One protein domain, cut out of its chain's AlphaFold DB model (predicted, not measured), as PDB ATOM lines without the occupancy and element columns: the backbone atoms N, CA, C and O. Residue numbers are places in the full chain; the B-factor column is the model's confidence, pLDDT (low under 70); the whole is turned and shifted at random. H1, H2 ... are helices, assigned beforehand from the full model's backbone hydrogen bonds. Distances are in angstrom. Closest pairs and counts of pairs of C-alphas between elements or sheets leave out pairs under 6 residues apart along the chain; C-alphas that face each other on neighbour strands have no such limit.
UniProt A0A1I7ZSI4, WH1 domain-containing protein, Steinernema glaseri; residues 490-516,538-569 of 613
ATOM      1  N   ASP A 490     131.454 121.790 188.742       73.38
ATOM      2  CA  ASP A 490     131.348 122.199 190.134       73.38
ATOM      3  C   ASP A 490     130.549 123.503 190.202       73.38
ATOM      4  O   ASP A 490     130.905 124.497 189.565       73.38
ATOM      5  N   ARG A 491     129.457 123.503 190.979       67.62
ATOM      6  CA  ARG A 491     128.506 124.627 191.041       67.62
ATOM      7  C   ARG A 491     129.180 125.950 191.425       67.62
ATOM      8  O   ARG A 491     128.814 126.989 190.885       67.62
ATOM      9  N   VAL A 492     130.190 125.918 192.296       68.69
ATOM     10  CA  VAL A 492     130.931 127.111 192.732       68.69
ATOM     11  C   VAL A 492     131.929 127.565 191.656       68.69
ATOM     12  O   VAL A 492     132.145 128.763 191.501       68.69
ATOM     13  N   ASN A 493     132.480 126.656 190.842       72.44
ATOM     14  CA  ASN A 493     133.265 127.037 189.660       72.44
ATOM     15  C   ASN A 493     132.390 127.651 188.554       72.44
ATOM     16  O   ASN A 493     132.842 128.590 187.901       72.44
ATOM     17  N   GLU A 494     131.155 127.182 188.358       72.38
ATOM     18  CA  GLU A 494     130.223 127.798 187.398       72.38
ATOM     19  C   GLU A 494     129.716 129.167 187.872       72.38
ATOM     20  O   GLU A 494     129.669 130.103 187.074       72.38
ATOM     21  N   VAL A 495     129.421 129.336 189.167       77.75
ATOM     22  CA  VAL A 495     129.147 130.664 189.747       77.75
ATOM     23  C   VAL A 495     130.360 131.583 189.575       77.75
ATOM     24  O   VAL A 495     130.208 132.694 189.076       77.75
ATOM     25  N   LEU A 496     131.576 131.114 189.880       76.38
ATOM     26  CA  LEU A 496     132.795 131.909 189.710       76.38
ATOM     27  C   LEU A 496     133.024 132.323 188.244       76.38
ATOM     28  O   LEU A 496     133.344 133.482 187.987       76.38
ATOM     29  N   LYS A 497     132.822 131.418 187.274       77.19
ATOM     30  CA  LYS A 497     132.898 131.732 185.833       77.19
ATOM     31  C   LYS A 497     131.896 132.813 185.414       77.19
ATOM     32  O   LYS A 497     132.248 133.652 184.588       77.19
ATOM     33  N   LYS A 498     130.675 132.789 185.966       78.19
ATOM     34  CA  LYS A 498     129.632 133.797 185.706       78.19
ATOM     35  C   LYS A 498     130.001 135.157 186.304       78.19
ATOM     36  O   LYS A 498     130.013 136.140 185.577       78.19
ATOM     37  N   VAL A 499     130.377 135.199 187.585       79.38
ATOM     38  CA  VAL A 499     130.731 136.436 188.318       79.38
ATOM     39  C   VAL A 499     131.959 137.148 187.733       79.38
ATOM     40  O   VAL A 499     132.062 138.366 187.804       79.38
ATOM     41  N   THR A 500     132.894 136.406 187.136       78.06
ATOM     42  CA  THR A 500     134.157 136.952 186.592       78.06
ATOM     43  C   THR A 500     134.152 137.122 185.070       78.06
ATOM     44  O   THR A 500     135.211 137.282 184.467       78.06
ATOM     45  N   CYS A 501     132.978 137.013 184.431       77.44
ATOM     46  CA  CYS A 501     132.787 137.005 182.972       77.44
ATOM     47  C   CYS A 501     133.794 136.120 182.212       77.44
ATOM     48  O   CYS A 501     134.163 136.411 181.072       77.44
ATOM     49  N   TYR A 502     134.227 135.006 182.817       78.00
ATOM     50  CA  TYR A 502     135.296 134.149 182.292       78.00
ATOM     51  C   TYR A 502     134.997 133.644 180.871       78.00
ATOM     52  O   TYR A 502     135.908 133.476 180.066       78.00
ATOM     53  N   ALA A 503     133.718 133.435 180.540       75.12
ATOM     54  CA  ALA A 503     133.283 133.058 179.198       75.12
ATOM     55  C   ALA A 503     133.637 134.119 178.134       75.12
ATOM     56  O   ALA A 503     134.119 133.762 177.061       75.12
ATOM     57  N   LEU A 504     133.468 135.411 178.445       74.06
ATOM     58  CA  LEU A 504     133.812 136.513 177.542       74.06
ATOM     59  C   LEU A 504     135.329 136.577 177.323       74.06
ATOM     60  O   LEU A 504     135.785 136.564 176.180       74.06
ATOM     61  N   ALA A 505     136.112 136.536 178.406       76.25
ATOM     62  CA  ALA A 505     137.574 136.506 178.334       76.25
ATOM     63  C   ALA A 505     138.101 135.287 177.560       76.25
ATOM     64  O   ALA A 505     139.009 135.414 176.741       76.25
ATOM     65  N   ASN A 506     137.506 134.108 177.767       76.00
ATOM     66  CA  ASN A 506     137.853 132.898 177.029       76.00
ATOM     67  C   ASN A 506     137.561 133.044 175.526       76.00
ATOM     68  O   ASN A 506     138.398 132.654 174.717       76.00
ATOM     69  N   ASN A 507     136.424 133.633 175.144       75.31
ATOM     70  CA  ASN A 507     136.084 133.875 173.738       75.31
ATOM     71  C   ASN A 507     137.039 134.884 173.078       75.31
ATOM     72  O   ASN A 507     137.506 134.637 171.966       75.31
ATOM     73  N   VAL A 508     137.395 135.973 173.775       76.38
ATOM     74  CA  VAL A 508     138.412 136.938 173.316       76.38
ATOM     75  C   VAL A 508     139.760 136.243 173.122       76.38
ATOM     76  O   VAL A 508     140.324 136.289 172.032       76.38
ATOM     77  N   VAL A 509     140.253 135.514 174.128       74.62
ATOM     78  CA  VAL A 509     141.550 134.821 174.053       74.62
ATOM     79  C   VAL A 509     141.559 133.728 172.982       74.62
ATOM     80  O   VAL A 509     142.575 133.572 172.307       74.62
ATOM     81  N   GLN A 510     140.456 133.003 172.765       68.06
ATOM     82  CA  GLN A 510     140.336 132.053 171.654       68.06
ATOM     83  C   GLN A 510     140.412 132.766 170.298       68.06
ATOM     84  O   GLN A 510     141.189 132.343 169.445       68.06
ATOM     85  N   ARG A 511     139.698 133.885 170.112       67.94
ATOM     86  CA  ARG A 511     139.712 134.641 168.847       67.94
ATOM     87  C   ARG A 511     141.049 135.350 168.587       67.94
ATOM     88  O   ARG A 511     141.470 135.408 167.441       67.94
ATOM     89  N   CYS A 512     141.767 135.782 169.626       65.50
ATOM     90  CA  CYS A 512     143.155 136.262 169.530       65.50
ATOM     91  C   CYS A 512     144.189 135.133 169.325       65.50
ATOM     92  O   CYS A 512     145.319 135.409 168.922       65.50
ATOM     93  N   SER A 513     143.837 133.877 169.635       61.44
ATOM     94  CA  SER A 513     144.706 132.701 169.445       61.44
ATOM     95  C   SER A 513     144.501 132.006 168.100       61.44
ATOM     96  O   SER A 513     145.358 131.217 167.706       61.44
ATOM     97  N   ALA A 514     143.398 132.281 167.402       57.94
ATOM     98  CA  ALA A 514     143.247 131.917 166.002       57.94
ATOM     99  C   ALA A 514     144.275 132.687 165.156       57.94
ATOM    100  O   ALA A 514     144.524 133.875 165.380       57.94
ATOM    101  N   SER A 515     144.883 132.016 164.180       48.00
ATOM    102  CA  SER A 515     145.597 132.698 163.104       48.00
ATOM    103  C   SER A 515     144.596 133.467 162.235       48.00
ATOM    104  O   SER A 515     143.437 133.070 162.101       48.00
ATOM    105  N   ASN A 516     145.039 134.567 161.622       51.06
ATOM    106  CA  ASN A 516     144.224 135.364 160.701       51.06
ATOM    107  C   ASN A 516     144.098 134.623 159.349       51.06
ATOM    108  O   ASN A 516     144.656 135.059 158.350       51.06
ATOM    109  N   TRP A 538     152.917 135.874 172.710       76.31
ATOM    110  CA  TRP A 538     152.507 137.264 172.879       76.31
ATOM    111  C   TRP A 538     151.020 137.509 172.570       76.31
ATOM    112  O   TRP A 538     150.375 138.206 173.347       76.31
ATOM    113  N   ARG A 539     150.423 136.887 171.538       73.25
ATOM    114  CA  ARG A 539     148.997 137.073 171.186       73.25
ATOM    115  C   ARG A 539     148.063 136.657 172.317       73.25
ATOM    116  O   ARG A 539     147.083 137.341 172.597       73.25
ATOM    117  N   ARG A 540     148.404 135.579 173.034       71.31
ATOM    118  CA  ARG A 540     147.674 135.163 174.243       71.31
ATOM    119  C   ARG A 540     147.851 136.148 175.400       71.31
ATOM    120  O   ARG A 540     146.868 136.447 176.068       71.31
ATOM    121  N   ARG A 541     149.057 136.690 175.616       78.12
ATOM    122  CA  ARG A 541     149.304 137.727 176.641       78.12
ATOM    123  C   ARG A 541     148.515 139.011 176.344       78.12
ATOM    124  O   ARG A 541     147.837 139.509 177.234       78.12
ATOM    125  N   VAL A 542     148.531 139.483 175.094       80.50
ATOM    126  CA  VAL A 542     147.761 140.652 174.629       80.50
ATOM    127  C   VAL A 542     146.253 140.406 174.738       80.50
ATOM    128  O   VAL A 542     145.545 141.247 175.281       80.50
ATOM    129  N   GLY A 543     145.758 139.235 174.322       78.69
ATOM    130  CA  GLY A 543     144.343 138.872 174.466       78.69
ATOM    131  C   GLY A 543     143.861 138.870 175.923       78.69
ATOM    132  O   GLY A 543     142.759 139.337 176.198       78.69
ATOM    133  N   PHE A 544     144.694 138.417 176.870       76.12
ATOM    134  CA  PHE A 544     144.393 138.543 178.300       76.12
ATOM    135  C   PHE A 544     144.459 139.996 178.792       76.12
ATOM    136  O   PHE A 544     143.581 140.395 179.547       76.12
ATOM    137  N   ALA A 545     145.438 140.797 178.359       78.75
ATOM    138  CA  ALA A 545     145.537 142.208 178.748       78.75
ATOM    139  C   ALA A 545     144.312 143.023 178.287       78.75
ATOM    140  O   ALA A 545     143.714 143.740 179.088       78.75
ATOM    141  N   LEU A 546     143.881 142.845 177.034       80.31
ATOM    142  CA  LEU A 546     142.676 143.478 176.489       80.31
ATOM    143  C   LEU A 546     141.401 142.992 177.195       80.31
ATOM    144  O   LEU A 546     140.542 143.802 177.529       80.31
ATOM    145  N   ALA A 547     141.283 141.692 177.491       76.12
ATOM    146  CA  ALA A 547     140.147 141.164 178.251       76.12
ATOM    147  C   ALA A 547     140.085 141.715 179.690       76.12
ATOM    148  O   ALA A 547     138.992 141.976 180.190       76.12
ATOM    149  N   SER A 548     141.234 141.932 180.337       79.81
ATOM    150  CA  SER A 548     141.329 142.563 181.661       79.81
ATOM    151  C   SER A 548     140.970 144.052 181.644       79.81
ATOM    152  O   SER A 548     140.361 144.531 182.596       79.81
ATOM    153  N   LEU A 549     141.311 144.772 180.566       78.69
ATOM    154  CA  LEU A 549     140.917 146.171 180.366       78.69
ATOM    155  C   LEU A 549     139.397 146.299 180.158       78.69
ATOM    156  O   LEU A 549     138.764 147.177 180.734       78.69
ATOM    157  N   LEU A 550     138.810 145.396 179.363       76.94
ATOM    158  CA  LEU A 550     137.386 145.409 179.010       76.94
ATOM    159  C   LEU A 550     136.464 144.831 180.098       76.94
ATOM    160  O   LEU A 550     135.291 145.188 180.150       76.94
ATOM    161  N   CYS A 551     136.960 143.953 180.977       78.94
ATOM    162  CA  CYS A 551     136.272 143.633 182.227       78.94
ATOM    163  C   CYS A 551     137.272 143.353 183.362       78.94
ATOM    164  O   CYS A 551     137.778 142.230 183.474       78.94
ATOM    165  N   PRO A 552     137.475 144.312 184.287       77.06
ATOM    166  CA  PRO A 552     138.275 144.113 185.501       77.06
ATOM    167  C   PRO A 552     137.819 142.910 186.345       77.06
ATOM    168  O   PRO A 552     138.611 142.308 187.071       77.06
ATOM    169  N   CYS A 553     136.559 142.489 186.190       78.94
ATOM    170  CA  CYS A 553     136.000 141.263 186.756       78.94
ATOM    171  C   CYS A 553     136.821 139.990 186.445       78.94
ATOM    172  O   CYS A 553     136.843 139.054 187.249       78.94
ATOM    173  N   VAL A 554     137.526 139.954 185.307       78.88
ATOM    174  CA  VAL A 554     138.362 138.826 184.869       78.88
ATOM    175  C   VAL A 554     139.621 138.724 185.730       78.88
ATOM    176  O   VAL A 554     140.027 137.618 186.099       78.88
ATOM    177  N   CYS A 555     140.197 139.861 186.136       78.50
ATOM    178  CA  CYS A 555     141.340 139.913 187.051       78.50
ATOM    179  C   CYS A 555     141.020 139.217 188.380       78.50
ATOM    180  O   CYS A 555     141.873 138.518 188.924       78.50
ATOM    181  N   CYS A 556     139.771 139.317 188.854       79.38
ATOM    182  CA  CYS A 556     139.301 138.673 190.081       79.38
ATOM    183  C   CYS A 556     139.214 137.136 189.988       79.38
ATOM    184  O   CYS A 556     139.233 136.468 191.022       79.38
ATOM    185  N   TYR A 557     139.196 136.534 188.790       79.00
ATOM    186  CA  TYR A 557     139.143 135.073 188.635       79.00
ATOM    187  C   TYR A 557     140.343 134.360 189.267       79.00
ATOM    188  O   TYR A 557     140.182 133.339 189.936       79.00
ATOM    189  N   VAL A 558     141.555 134.892 189.087       79.25
ATOM    190  CA  VAL A 558     142.786 134.284 189.616       79.25
ATOM    191  C   VAL A 558     142.864 134.328 191.153       79.25
ATOM    192  O   VAL A 558     143.078 133.257 191.732       79.25
ATOM    193  N   PRO A 559     142.681 135.474 191.846       78.44
ATOM    194  CA  PRO A 559     142.674 135.518 193.304       78.44
ATOM    195  C   PRO A 559     141.489 134.747 193.890       78.44
ATOM    196  O   PRO A 559     141.720 133.937 194.781       78.44
ATOM    197  N   LEU A 560     140.266 134.850 193.350       74.62
ATOM    198  CA  LEU A 560     139.129 134.058 193.846       74.62
ATOM    199  C   LEU A 560     139.362 132.543 193.682       74.62
ATOM    200  O   LEU A 560     139.029 131.767 194.573       74.62
ATOM    201  N   LYS A 561     140.028 132.095 192.606       74.75
ATOM    202  CA  LYS A 561     140.428 130.686 192.396       74.75
ATOM    203  C   LYS A 561     141.666 130.253 193.205       74.75
ATOM    204  O   LYS A 561     141.968 129.054 193.272       74.75
ATOM    205  N   LYS A 562     142.407 131.190 193.809       75.12
ATOM    206  CA  LYS A 562     143.431 130.917 194.837       75.12
ATOM    207  C   LYS A 562     142.783 130.854 196.225       75.12
ATOM    208  O   LYS A 562     142.884 129.815 196.866       75.12
ATOM    209  N   ALA A 563     142.040 131.887 196.620       74.19
ATOM    210  CA  ALA A 563     141.286 131.964 197.871       74.19
ATOM    211  C   ALA A 563     140.335 130.770 198.038       74.19
ATOM    212  O   ALA A 563     140.358 130.116 199.077       74.19
ATOM    213  N   ARG A 564     139.603 130.387 196.978       69.12
ATOM    214  CA  ARG A 564     138.820 129.144 196.969       69.12
ATOM    215  C   ARG A 564     139.686 127.928 197.291       69.12
ATOM    216  O   ARG A 564     139.281 127.130 198.118       69.12
ATOM    217  N   ARG A 565     140.846 127.745 196.651       66.00
ATOM    218  CA  ARG A 565     141.690 126.560 196.896       66.00
ATOM    219  C   ARG A 565     142.222 126.491 198.326       66.00
ATOM    220  O   ARG A 565     142.345 125.388 198.835       66.00
ATOM    221  N   ILE A 566     142.483 127.636 198.951       66.88
ATOM    222  CA  ILE A 566     142.892 127.726 200.359       66.88
ATOM    223  C   ILE A 566     141.697 127.404 201.280       66.88
ATOM    224  O   ILE A 566     141.818 126.601 202.196       66.88
ATOM    225  N   CYS A 567     140.514 127.955 200.994       60.78
ATOM    226  CA  CYS A 567     139.305 127.749 201.802       60.78
ATOM    227  C   CYS A 567     138.681 126.342 201.634       60.78
ATOM    228  O   CYS A 567     138.163 125.765 202.588       60.78
ATOM    229  N   CYS A 568     138.789 125.725 200.452       55.09
ATOM    230  CA  CYS A 568     138.309 124.360 200.188       55.09
ATOM    231  C   CYS A 568     139.034 123.282 201.010       55.09
ATOM    232  O   CYS A 568     138.507 122.177 201.117       55.09
ATOM    233  N   CYS A 569     140.184 123.585 201.624       50.75
ATOM    234  CA  CYS A 569     140.818 122.707 202.610       50.75
ATOM    235  C   CYS A 569     139.964 122.508 203.878       50.75
ATOM    236  O   CYS A 569     140.200 121.550 204.605       50.75
TER     237      CYS A 569
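AT A GLANCE: This is residues 490 to 516 and 538 to 569 of the 613 residues of the protein "WH1 domain-containing protein" of Steinernema glaseri (UniProt A0A1I7ZSI4). Two helical pieces, H1 with H2 and H3 with H4, lie alongside each other as a rod, each turning a corner between its helices. H3 packs on H2 at one end, and H4 runs near H1 at the other. The 59 printed residues, all helix in class, have four named helices, H1 to H4, and no named strand. The whole is only just loose, close to compact: radius of gyration of the C-alphas 12.6 A, spans 43 by 18 by 18 A.

HOW THE PARTS SIT: H3, residues 538 to 550, touches H2, residues 502 to 513, opposite ways; the closest C-alphas, of Gly 543 and Val 509, are 4.9 A apart. H1, residues 491 to 499, and H4, residues 557 to 567, only just touch, only at their ends, with 3 pairs of C-alphas within 8 A, the closest those of Leu 496 and Tyr 557, 7.2 A. H3 is apart from H1 and H4. Every O i to N i+4 pair is within hydrogen-bond range in H1, H2 and H3; in H4, 6 of 7.

IN THESE COORDINATES: H3 measures 18.2 A, H2 16.0 A, H4 15.1 A and H1 12.3 A. C-alpha 491 is at (128.506, 124.627, 191.041), C-alpha 567 at (139.305, 127.749, 201.802).

THE WHOLE: Residues 517 to 537 are not printed; C-alphas 516 and 538 are 14.8 A apart. Residues 491 to 492, 510 to 516 and 564 to 569 are under pLDDT 70.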